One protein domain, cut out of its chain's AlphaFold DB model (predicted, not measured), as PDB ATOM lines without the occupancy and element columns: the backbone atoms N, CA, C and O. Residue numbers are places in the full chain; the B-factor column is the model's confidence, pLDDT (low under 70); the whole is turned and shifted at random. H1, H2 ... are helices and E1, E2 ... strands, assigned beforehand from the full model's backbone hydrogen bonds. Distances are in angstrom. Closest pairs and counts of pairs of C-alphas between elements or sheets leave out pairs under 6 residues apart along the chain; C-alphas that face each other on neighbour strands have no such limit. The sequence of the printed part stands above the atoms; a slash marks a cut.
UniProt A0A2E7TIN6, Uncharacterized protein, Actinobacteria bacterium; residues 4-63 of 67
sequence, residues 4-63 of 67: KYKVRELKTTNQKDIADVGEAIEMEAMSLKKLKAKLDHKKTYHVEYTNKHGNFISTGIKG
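This is residues 4 to 63 of the 67 residues of an uncharacterized protein of Actinobacteria bacterium (UniProt A0A2E7TIN6). One strongly twisted antiparallel sheet has its longest strand, E1, in the middle, with E2 and E3 on one side, the hairpin E4 and E5 on the other, and one short helix, H1, beside the strands. The 60 printed residues include E1, E2, E3, H1, E4 and E5, in that order, mostly strand. The whole is compact, radius of gyration of the C-alphas 11.7 A, and spans 37 by 21 by 17 A.

E1, residues 4 to 12, runs 25.0 A from C-alpha 4 at (19.265, 53.223, 46.713). E4 is residues 44 to 50, 19.8 A; E5, residues 56 to 62, 19.1 A, ends at (6.508, 46.589, 36.958). E3 is residues 25 to 29, E2 18 to 20, H1 32 to 36.

Antiparallel to E1 are E3 (N 5 to O 27, 2.8 A), E4 (N 8 to O 46, 2.8 A) and, in a hairpin, E2 (N 11 to O 19, 3.2 A). In the hairpin E4 and E5, N 45 and O 61 are 2.8 A apart. H1, its O i to N i+4 pair within hydrogen-bond range, is on the sheet at a height of 4.9 A, over none of the strands; its closest C-alpha to E3 is Leu 35, 5.4 A from that of Ala 29.

The C-alphas of Asn 14 and His 53 are farthest apart, 37.8 A. The printed part has no cut and no long link. Residues 12 to 22 have pLDDT under 70.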
ATOM      1  N   LYS A   4      18.842  54.592  46.986       92.81
ATOM      2  CA  LYS A   4      19.265  53.223  46.713       92.81
ATOM      3  C   LYS A   4      18.048  52.310  46.819       92.81
ATOM      4  O   LYS A   4      17.315  52.376  47.804       92.81
ATOM      5  N   TYR A   5      17.837  51.500  45.794       93.12
ATOM      6  CA  TYR A   5      16.782  50.501  45.721       93.12
ATOM      7  C   TYR A   5      17.439  49.136  45.599       93.12
ATOM      8  O   TYR A   5      18.273  48.950  44.718       93.12
ATOM      9  N   LYS A   6      17.046  48.179  46.432       94.12
ATOM     10  CA  LYS A   6      17.335  46.767  46.176       94.12
ATOM     11  C   LYS A   6      16.233  46.238  45.277       94.12
ATOM     12  O   LYS A   6      15.062  46.346  45.634       94.12
ATOM     13  N   VAL A   7      16.595  45.732  44.108       92.12
ATOM     14  CA  VAL A   7      15.657  45.277  43.078       92.12
ATOM     15  C   VAL A   7      15.870  43.792  42.840       92.12
ATOM     16  O   VAL A   7      16.995  43.370  42.594       92.12
ATOM     17  N   ARG A   8      14.797  43.007  42.889       90.62
ATOM     18  CA  ARG A   8      14.795  41.571  42.577       90.62
ATOM     19  C   ARG A   8      13.764  41.278  41.508       90.62
ATOM     20  O   ARG A   8      12.690  41.871  41.532       90.62
ATOM     21  N   GLU A   9      14.076  40.399  40.565       88.12
ATOM     22  CA  GLU A   9      13.131  39.997  39.521       88.12
ATOM     23  C   GLU A   9      12.177  38.920  40.051       88.12
ATOM     24  O   GLU A   9      12.593  37.846  40.480       88.12
ATOM     25  N   LEU A  10      10.880  39.213  39.986       85.62
ATOM     26  CA  LEU A  10       9.814  38.281  40.316       85.62
ATOM     27  C   LEU A  10       9.311  37.639  39.025       85.62
ATOM     28  O   LEU A  10       8.794  38.332  38.138       85.62
ATOM     29  N   LYS A  11       9.420  36.314  38.925       75.94
ATOM     30  CA  LYS A  11       8.852  35.567  37.801       75.94
ATOM     31  C   LYS A  11       7.518  34.980  38.232       75.94
ATOM     32  O   LYS A  11       7.444  34.189  39.169       75.94
ATOM     33  N   THR A  12       6.459  35.356  37.527       62.06
ATOM     34  CA  THR A  12       5.175  34.674  37.663       62.06
ATOM     35  C   THR A  12       5.279  33.367  36.890       62.06
ATOM     36  O   THR A  12       5.345  33.380  35.659       62.06
ATOM     37  N   THR A  13       5.360  32.242  37.590       56.06
ATOM     38  CA  THR A  13       5.240  30.930  36.939       56.06
ATOM     39  C   THR A  13       3.752  30.689  36.639       56.06
ATOM     40  O   THR A  13       2.894  31.336  37.230       56.06
ATOM     41  N   ASN A  14       3.395  29.809  35.697       55.69
ATOM     42  CA  ASN A  14       1.991  29.550  35.298       55.69
ATOM     43  C   ASN A  14       1.099  28.928  36.403       55.69
ATOM     44  O   ASN A  14      -0.041  28.543  36.157       55.69
ATOM     45  N   GLN A  15       1.595  28.856  37.631       49.25
ATOM     46  CA  GLN A  15       0.868  28.554  38.855       49.25
ATOM     47  C   GLN A  15       1.095  29.746  39.781       49.25
ATOM     48  O   GLN A  15       2.152  30.358  39.712       49.25
ATOM     49  N   LYS A  16       0.097  30.113  40.589       53.78
ATOM     50  CA  LYS A  16      -0.029  31.347  41.398       53.78
ATOM     51  C   LYS A  16       1.091  31.610  42.435       53.78
ATOM     52  O   LYS A  16       0.895  32.402  43.351       53.78
ATOM     53  N   ASP A  17       2.253  31.003  42.261       54.53
ATOM     54  CA  ASP A  17       3.446  31.124  43.068       54.53
ATOM     55  C   ASP A  17       4.400  32.122  42.405       54.53
ATOM     56  O   ASP A  17       4.964  31.906  41.324       54.53
ATOM     57  N   ILE A  18       4.545  33.272  43.059       59.22
ATOM     58  CA  ILE A  18       5.564  34.255  42.715       59.22
ATOM     59  C   ILE A  18       6.892  33.690  43.223       59.22
ATOM     60  O   ILE A  18       7.146  33.701  44.426       59.22
ATOM     61  N   ALA A  19       7.726  33.186  42.317       60.06
ATOM     62  CA  ALA A  19       9.076  32.755  42.655       60.06
ATOM     63  C   ALA A  19      10.042  33.946  42.548       60.06
ATOM     64  O   ALA A  19       9.964  34.736  41.598       60.06
ATOM     65  N   ASP A  20      10.950  34.080  43.519       62.53
ATOM     66  CA  ASP A  20      12.108  34.977  43.423       62.53
ATOM     67  C   ASP A  20      13.121  34.303  42.486       62.53
ATOM     68  O   ASP A  20      13.601  33.207  42.778       62.53
ATOM     69  N   VAL A  21      13.353  34.880  41.305       65.06
ATOM     70  CA  VAL A  21      14.133  34.227  40.226       65.06
ATOM     71  C   VAL A  21      15.433  34.976  39.928       65.06
ATOM     72  O   VAL A  21      16.202  34.556  39.067       65.06
ATOM     73  N   GLY A  22      15.716  36.067  40.641       65.75
ATOM     74  CA  GLY A  22      16.885  36.901  40.381       65.75
ATOM     75  C   GLY A  22      17.694  37.228  41.626       65.75
ATOM     76  O   GLY A  22      17.171  37.327  42.732       65.75
ATOM     77  N   GLU A  23      18.986  37.475  41.421       72.88
ATOM     78  CA  GLU A  23      19.814  38.115  42.437       72.88
ATOM     79  C   GLU A  23      19.323  39.543  42.708       72.88
ATOM     80  O   GLU A  23      18.849  40.252  41.815       72.88
ATOM     81  N   ALA A  24      19.437  39.971  43.964       81.12
ATOM     82  CA  ALA A  24      19.116  41.335  44.351       81.12
ATOM     83  C   ALA A  24      20.189  42.293  43.835       81.12
ATOM     84  O   ALA A  24      21.325  42.267  44.300       81.12
ATOM     85  N   ILE A  25      19.810  43.175  42.915       89.50
ATOM     86  CA  ILE A  25      20.698  44.191  42.357       89.50
ATOM     87  C   ILE A  25      20.406  45.527  43.036       89.50
ATOM     88  O   ILE A  25      19.254  45.966  43.117       89.50
ATOM     89  N   GLU A  26      21.449  46.205  43.512       92.25
ATOM     90  CA  GLU A  26      21.319  47.580  43.988       92.25
ATOM     91  C   GLU A  26      21.270  48.554  42.808       92.25
ATOM     92  O   GLU A  26      22.155  48.595  41.954       92.25
ATOM     93  N   MET A  27      20.223  49.374  42.760       92.38
ATOM     94  CA  MET A  27      20.019  50.387  41.733       92.38
ATOM     95  C   MET A  27      19.851  51.767  42.352       92.38
ATOM     96  O   MET A  27      19.152  51.950  43.347       92.38
ATOM     97  N   GLU A  28      20.408  52.782  41.695       93.00
ATOM     98  CA  GLU A  28      20.176  54.174  42.072       93.00
ATOM     99  C   GLU A  28      19.143  54.850  41.170       93.00
ATOM    100  O   GLU A  28      19.237  54.831  39.933       93.00
ATOM    101  N   ALA A  29      18.177  55.537  41.780       92.44
ATOM    102  CA  ALA A  29      17.250  56.400  41.059       92.44
ATOM    103  C   ALA A  29      16.830  57.618  41.890       92.44
ATOM    104  O   ALA A  29      16.762  57.583  43.114       92.44
ATOM    105  N   MET A  30      16.491  58.710  41.203       92.31
ATOM    106  CA  MET A  30      15.978  59.928  41.850       92.31
ATOM    107  C   MET A  30      14.583  59.727  42.462       92.31
ATOM    108  O   MET A  30      14.192  60.455  43.366       92.31
ATOM    109  N   SER A  31      13.809  58.772  41.945       90.81
ATOM    110  CA  SER A  31      12.468  58.435  42.427       90.81
ATOM    111  C   SER A  31      12.043  57.059  41.920       90.81
ATOM    112  O   SER A  31      12.574  56.580  40.914       90.81
ATOM    113  N   LEU A  32      11.016  56.470  42.543       90.75
ATOM    114  CA  LEU A  32      10.426  55.202  42.106       90.75
ATOM    115  C   LEU A  32       9.949  55.263  40.643       90.75
ATOM    116  O   LEU A  32      10.111  54.312  39.887       90.75
ATOM    117  N   LYS A  33       9.430  56.416  40.196       91.75
ATOM    118  CA  LYS A  33       9.028  56.638  38.796       91.75
ATOM    119  C   LYS A  33      10.212  56.533  37.829       91.75
ATOM    120  O   LYS A  33      10.063  55.996  36.735       91.75
ATOM    121  N   LYS A  34      11.382  57.054  38.218       93.56
ATOM    122  CA  LYS A  34      12.614  56.955  37.420       93.56
ATOM    123  C   LYS A  34      13.220  55.554  37.484       93.56
ATOM    124  O   LYS A  34      13.789  55.135  36.486       93.56
ATOM    125  N   LEU A  35      13.057  54.831  38.597       93.12
ATOM    126  CA  LEU A  35      13.410  53.412  38.677       93.12
ATOM    127  C   LEU A  35      12.564  52.590  37.698       93.12
ATOM    128  O   LEU A  35      13.125  51.906  36.855       93.12
ATOM    129  N   LYS A  36      11.231  52.747  37.715       93.00
ATOM    130  CA  LYS A  36      10.321  52.065  36.775       93.00
ATOM    131  C   LYS A  36      10.688  52.300  35.309       93.00
ATOM    132  O   LYS A  36      10.526  51.404  34.500       93.00
ATOM    133  N   ALA A  37      11.193  53.485  34.967       92.50
ATOM    134  CA  ALA A  37      11.636  53.794  33.607       92.50
ATOM    135  C   ALA A  37      12.939  53.081  33.184       92.50
ATOM    136  O   ALA A  37      13.222  53.038  31.994       92.50
ATOM    137  N   LYS A  38      13.734  52.567  34.132       91.06
ATOM    138  CA  LYS A  38      14.937  51.757  33.865       91.06
ATOM    139  C   LYS A  38      14.641  50.256  33.795       91.06
ATOM    140  O   LYS A  38      15.455  49.510  33.271       91.06
ATOM    141  N   LEU A  39      13.528  49.827  34.385       91.25
ATOM    142  CA  LEU A  39      13.128  48.425  34.473       91.25
ATOM    143  C   LEU A  39      12.343  47.999  33.232       91.25
ATOM    144  O   LEU A  39      11.647  48.813  32.623       91.25
ATOM    145  N   ASP A  40      12.417  46.713  32.893       89.88
ATOM    146  CA  ASP A  40      11.656  46.146  31.781       89.88
ATOM    147  C   ASP A  40      10.153  46.137  32.114       89.88
ATOM    148  O   ASP A  40       9.731  45.679  33.177       89.88
ATOM    149  N   HIS A  41       9.328  46.660  31.208       90.12
ATOM    150  CA  HIS A  41       7.873  46.734  31.364       90.12
ATOM    151  C   HIS A  41       7.197  45.359  31.331       90.12
ATOM    152  O   HIS A  41       6.107  45.201  31.880       90.12
ATOM    153  N   LYS A  42       7.845  44.353  30.734       88.12
ATOM    154  CA  LYS A  42       7.329  42.979  30.672       88.12
ATOM    155  C   LYS A  42       7.571  42.198  31.960       88.12
ATOM    156  O   LYS A  42       6.934  41.169  32.177       88.12
ATOM    157  N   LYS A  43       8.487  42.671  32.806       87.81
ATOM    158  CA  LYS A  43       8.933  41.978  34.014       87.81
ATOM    159  C   LYS A  43       8.342  42.608  35.271       87.81
ATOM    160  O   LYS A  43       8.041  43.804  35.325       87.81
ATOM    161  N   THR A  44       8.177  41.775  36.293       89.25
ATOM    162  CA  THR A  44       7.770  42.209  37.630       89.25
ATOM    163  C   THR A  44       8.989  42.164  38.535       89.25
ATOM    164  O   THR A  44       9.834  41.287  38.403       89.25
ATOM    165  N   TYR A  45       9.091  43.121  39.443       90.75
ATOM    166  CA  TYR A  45      10.222  43.266  40.339       90.75
ATOM    167  C   TYR A  45       9.740  43.498  41.762       90.75
ATOM    168  O   TYR A  45       8.788  44.245  41.977       90.75
ATOM    169  N   HIS A  46      10.418  42.909  42.734       91.75
ATOM    170  CA  HIS A  46      10.322  43.309  44.127       91.75
ATOM    171  C   HIS A  46      11.343  44.412  44.381       91.75
ATOM    172  O   HIS A  46      12.508  44.275  44.004       91.75
ATOM    173  N   VAL A  47      10.912  45.511  44.993       93.50
ATOM    174  CA  VAL A  47      11.806  46.614  45.341       93.50
ATOM    175  C   VAL A  47      11.730  46.959  46.812       93.50
ATOM    176  O   VAL A  47      10.645  47.098  47.375       93.50
ATOM    177  N   GLU A  48      12.901  47.159  47.399       93.75
ATOM    178  CA  GLU A  48      13.072  47.600  48.777       93.75
ATOM    179  C   GLU A  48      13.868  48.902  48.798       93.75
ATOM    180  O   GLU A  48      14.919  49.012  48.160       93.75
ATOM    181  N   TYR A  49      13.369  49.908  49.509       93.00
ATOM    182  CA  TYR A  49      14.057  51.185  49.671       93.00
ATOM    183  C   TYR A  49      13.574  51.939  50.905       93.00
ATOM    184  O   TYR A  49      12.433  51.791  51.339       93.00
ATOM    185  N   THR A  50      14.419  52.824  51.424       92.69
ATOM    186  CA  THR A  50      14.025  53.786  52.458       92.69
ATOM    187  C   THR A  50      13.628  55.098  51.793       92.69
ATOM    188  O   THR A  50      14.376  55.654  50.982       92.69
ATOM    189  N   ASN A  51      12.429  55.597  52.086       89.00
ATOM    190  CA  ASN A  51      11.951  56.858  51.522       89.00
ATOM    191  C   ASN A  51      12.577  58.079  52.236       89.00
ATOM    192  O   ASN A  51      13.275  57.954  53.239       89.00
ATOM    193  N   LYS A  52      12.287  59.292  51.749       86.50
ATOM    194  CA  LYS A  52      12.774  60.546  52.365       86.50
ATOM    195  C   LYS A  52      12.304  60.795  53.801       86.50
ATOM    196  O   LYS A  52      12.830  61.684  54.453       86.50
ATOM    197  N   HIS A  53      11.292  60.063  54.255       88.75
ATOM    198  CA  HIS A  53      10.729  60.160  55.597       88.75
ATOM    199  C   HIS A  53      11.332  59.120  56.555       88.75
ATOM    200  O   HIS A  53      10.884  59.028  57.688       88.75
ATOM    201  N   GLY A  54      12.323  58.333  56.113       89.88
ATOM    202  CA  GLY A  54      12.951  57.292  56.929       89.88
ATOM    203  C   GLY A  54      12.169  55.978  56.988       89.88
ATOM    204  O   GLY A  54      12.599  55.050  57.665       89.88
ATOM    205  N   ASN A  55      11.059  55.853  56.253       92.75
ATOM    206  CA  ASN A  55      10.258  54.633  56.255       92.75
ATOM    207  C   ASN A  55      10.828  53.622  55.262       92.75
ATOM    208  O   ASN A  55      11.055  53.958  54.093       92.75
ATOM    209  N   PHE A  56      11.003  52.383  55.719       93.88
ATOM    210  CA  PHE A  56      11.311  51.248  54.859       93.88
ATOM    211  C   PHE A  56      10.072  50.855  54.049       93.88
ATOM    212  O   PHE A  56       8.991  50.659  54.602       93.88
ATOM    213  N   ILE A  57      10.235  50.756  52.736       93.19
ATOM    214  CA  ILE A  57       9.193  50.379  51.788       93.19
ATOM    215  C   ILE A  57       9.652  49.120  51.062       93.19
ATOM    216  O   ILE A  57      10.728  49.112  50.469       93.19
ATOM    217  N   SER A  58       8.803  48.097  51.068       93.00
ATOM    218  CA  SER A  58       8.931  46.871  50.278       93.00
ATOM    219  C   SER A  58       7.667  46.738  49.430       93.00
ATOM    220  O   SER A  58       6.552  46.816  49.945       93.00
ATOM    221  N   THR A  59       7.819  46.660  48.108       91.31
ATOM    222  CA  THR A  59       6.676  46.602  47.187       91.31
ATOM    223  C   THR A  59       7.032  45.912  45.878       91.31
ATOM    224  O   THR A  59       8.138  46.052  45.361       91.31
ATOM    225  N   GLY A  60       6.057  45.223  45.283       91.25
ATOM    226  CA  GLY A  60       6.136  44.756  43.900       91.25
ATOM    227  C   GLY A  60       5.860  45.894  42.912       91.25
ATOM    228  O   GLY A  60       4.923  46.672  43.098       91.25
ATOM    229  N   ILE A  61       6.660  46.013  41.857       92.12
ATOM    230  CA  ILE A  61       6.470  46.971  40.762       92.12
ATOM    231  C   ILE A  61       6.714  46.311  39.406       92.12
ATOM    232  O   ILE A  61       7.452  45.342  39.295       92.12
ATOM    233  N   LYS A  62       6.140  46.885  38.349       91.44
ATOM    234  CA  LYS A  62       6.508  46.589  36.958       91.44
ATOM    235  C   LYS A  62       7.250  47.772  36.345       91.44
ATOM    236  O   LYS A  62       7.106  48.908  36.826       91.44
ATOM    237  N   GLY A  63       8.037  47.509  35.302       89.31
ATOM    238  CA  GLY A  63       8.635  48.565  34.491       89.31
ATOM    239  C   GLY A  63       7.576  49.466  33.851       89.31
ATOM    240  O   GLY A  63       6.396  49.127  33.763       89.31
TER     241      GLY A  63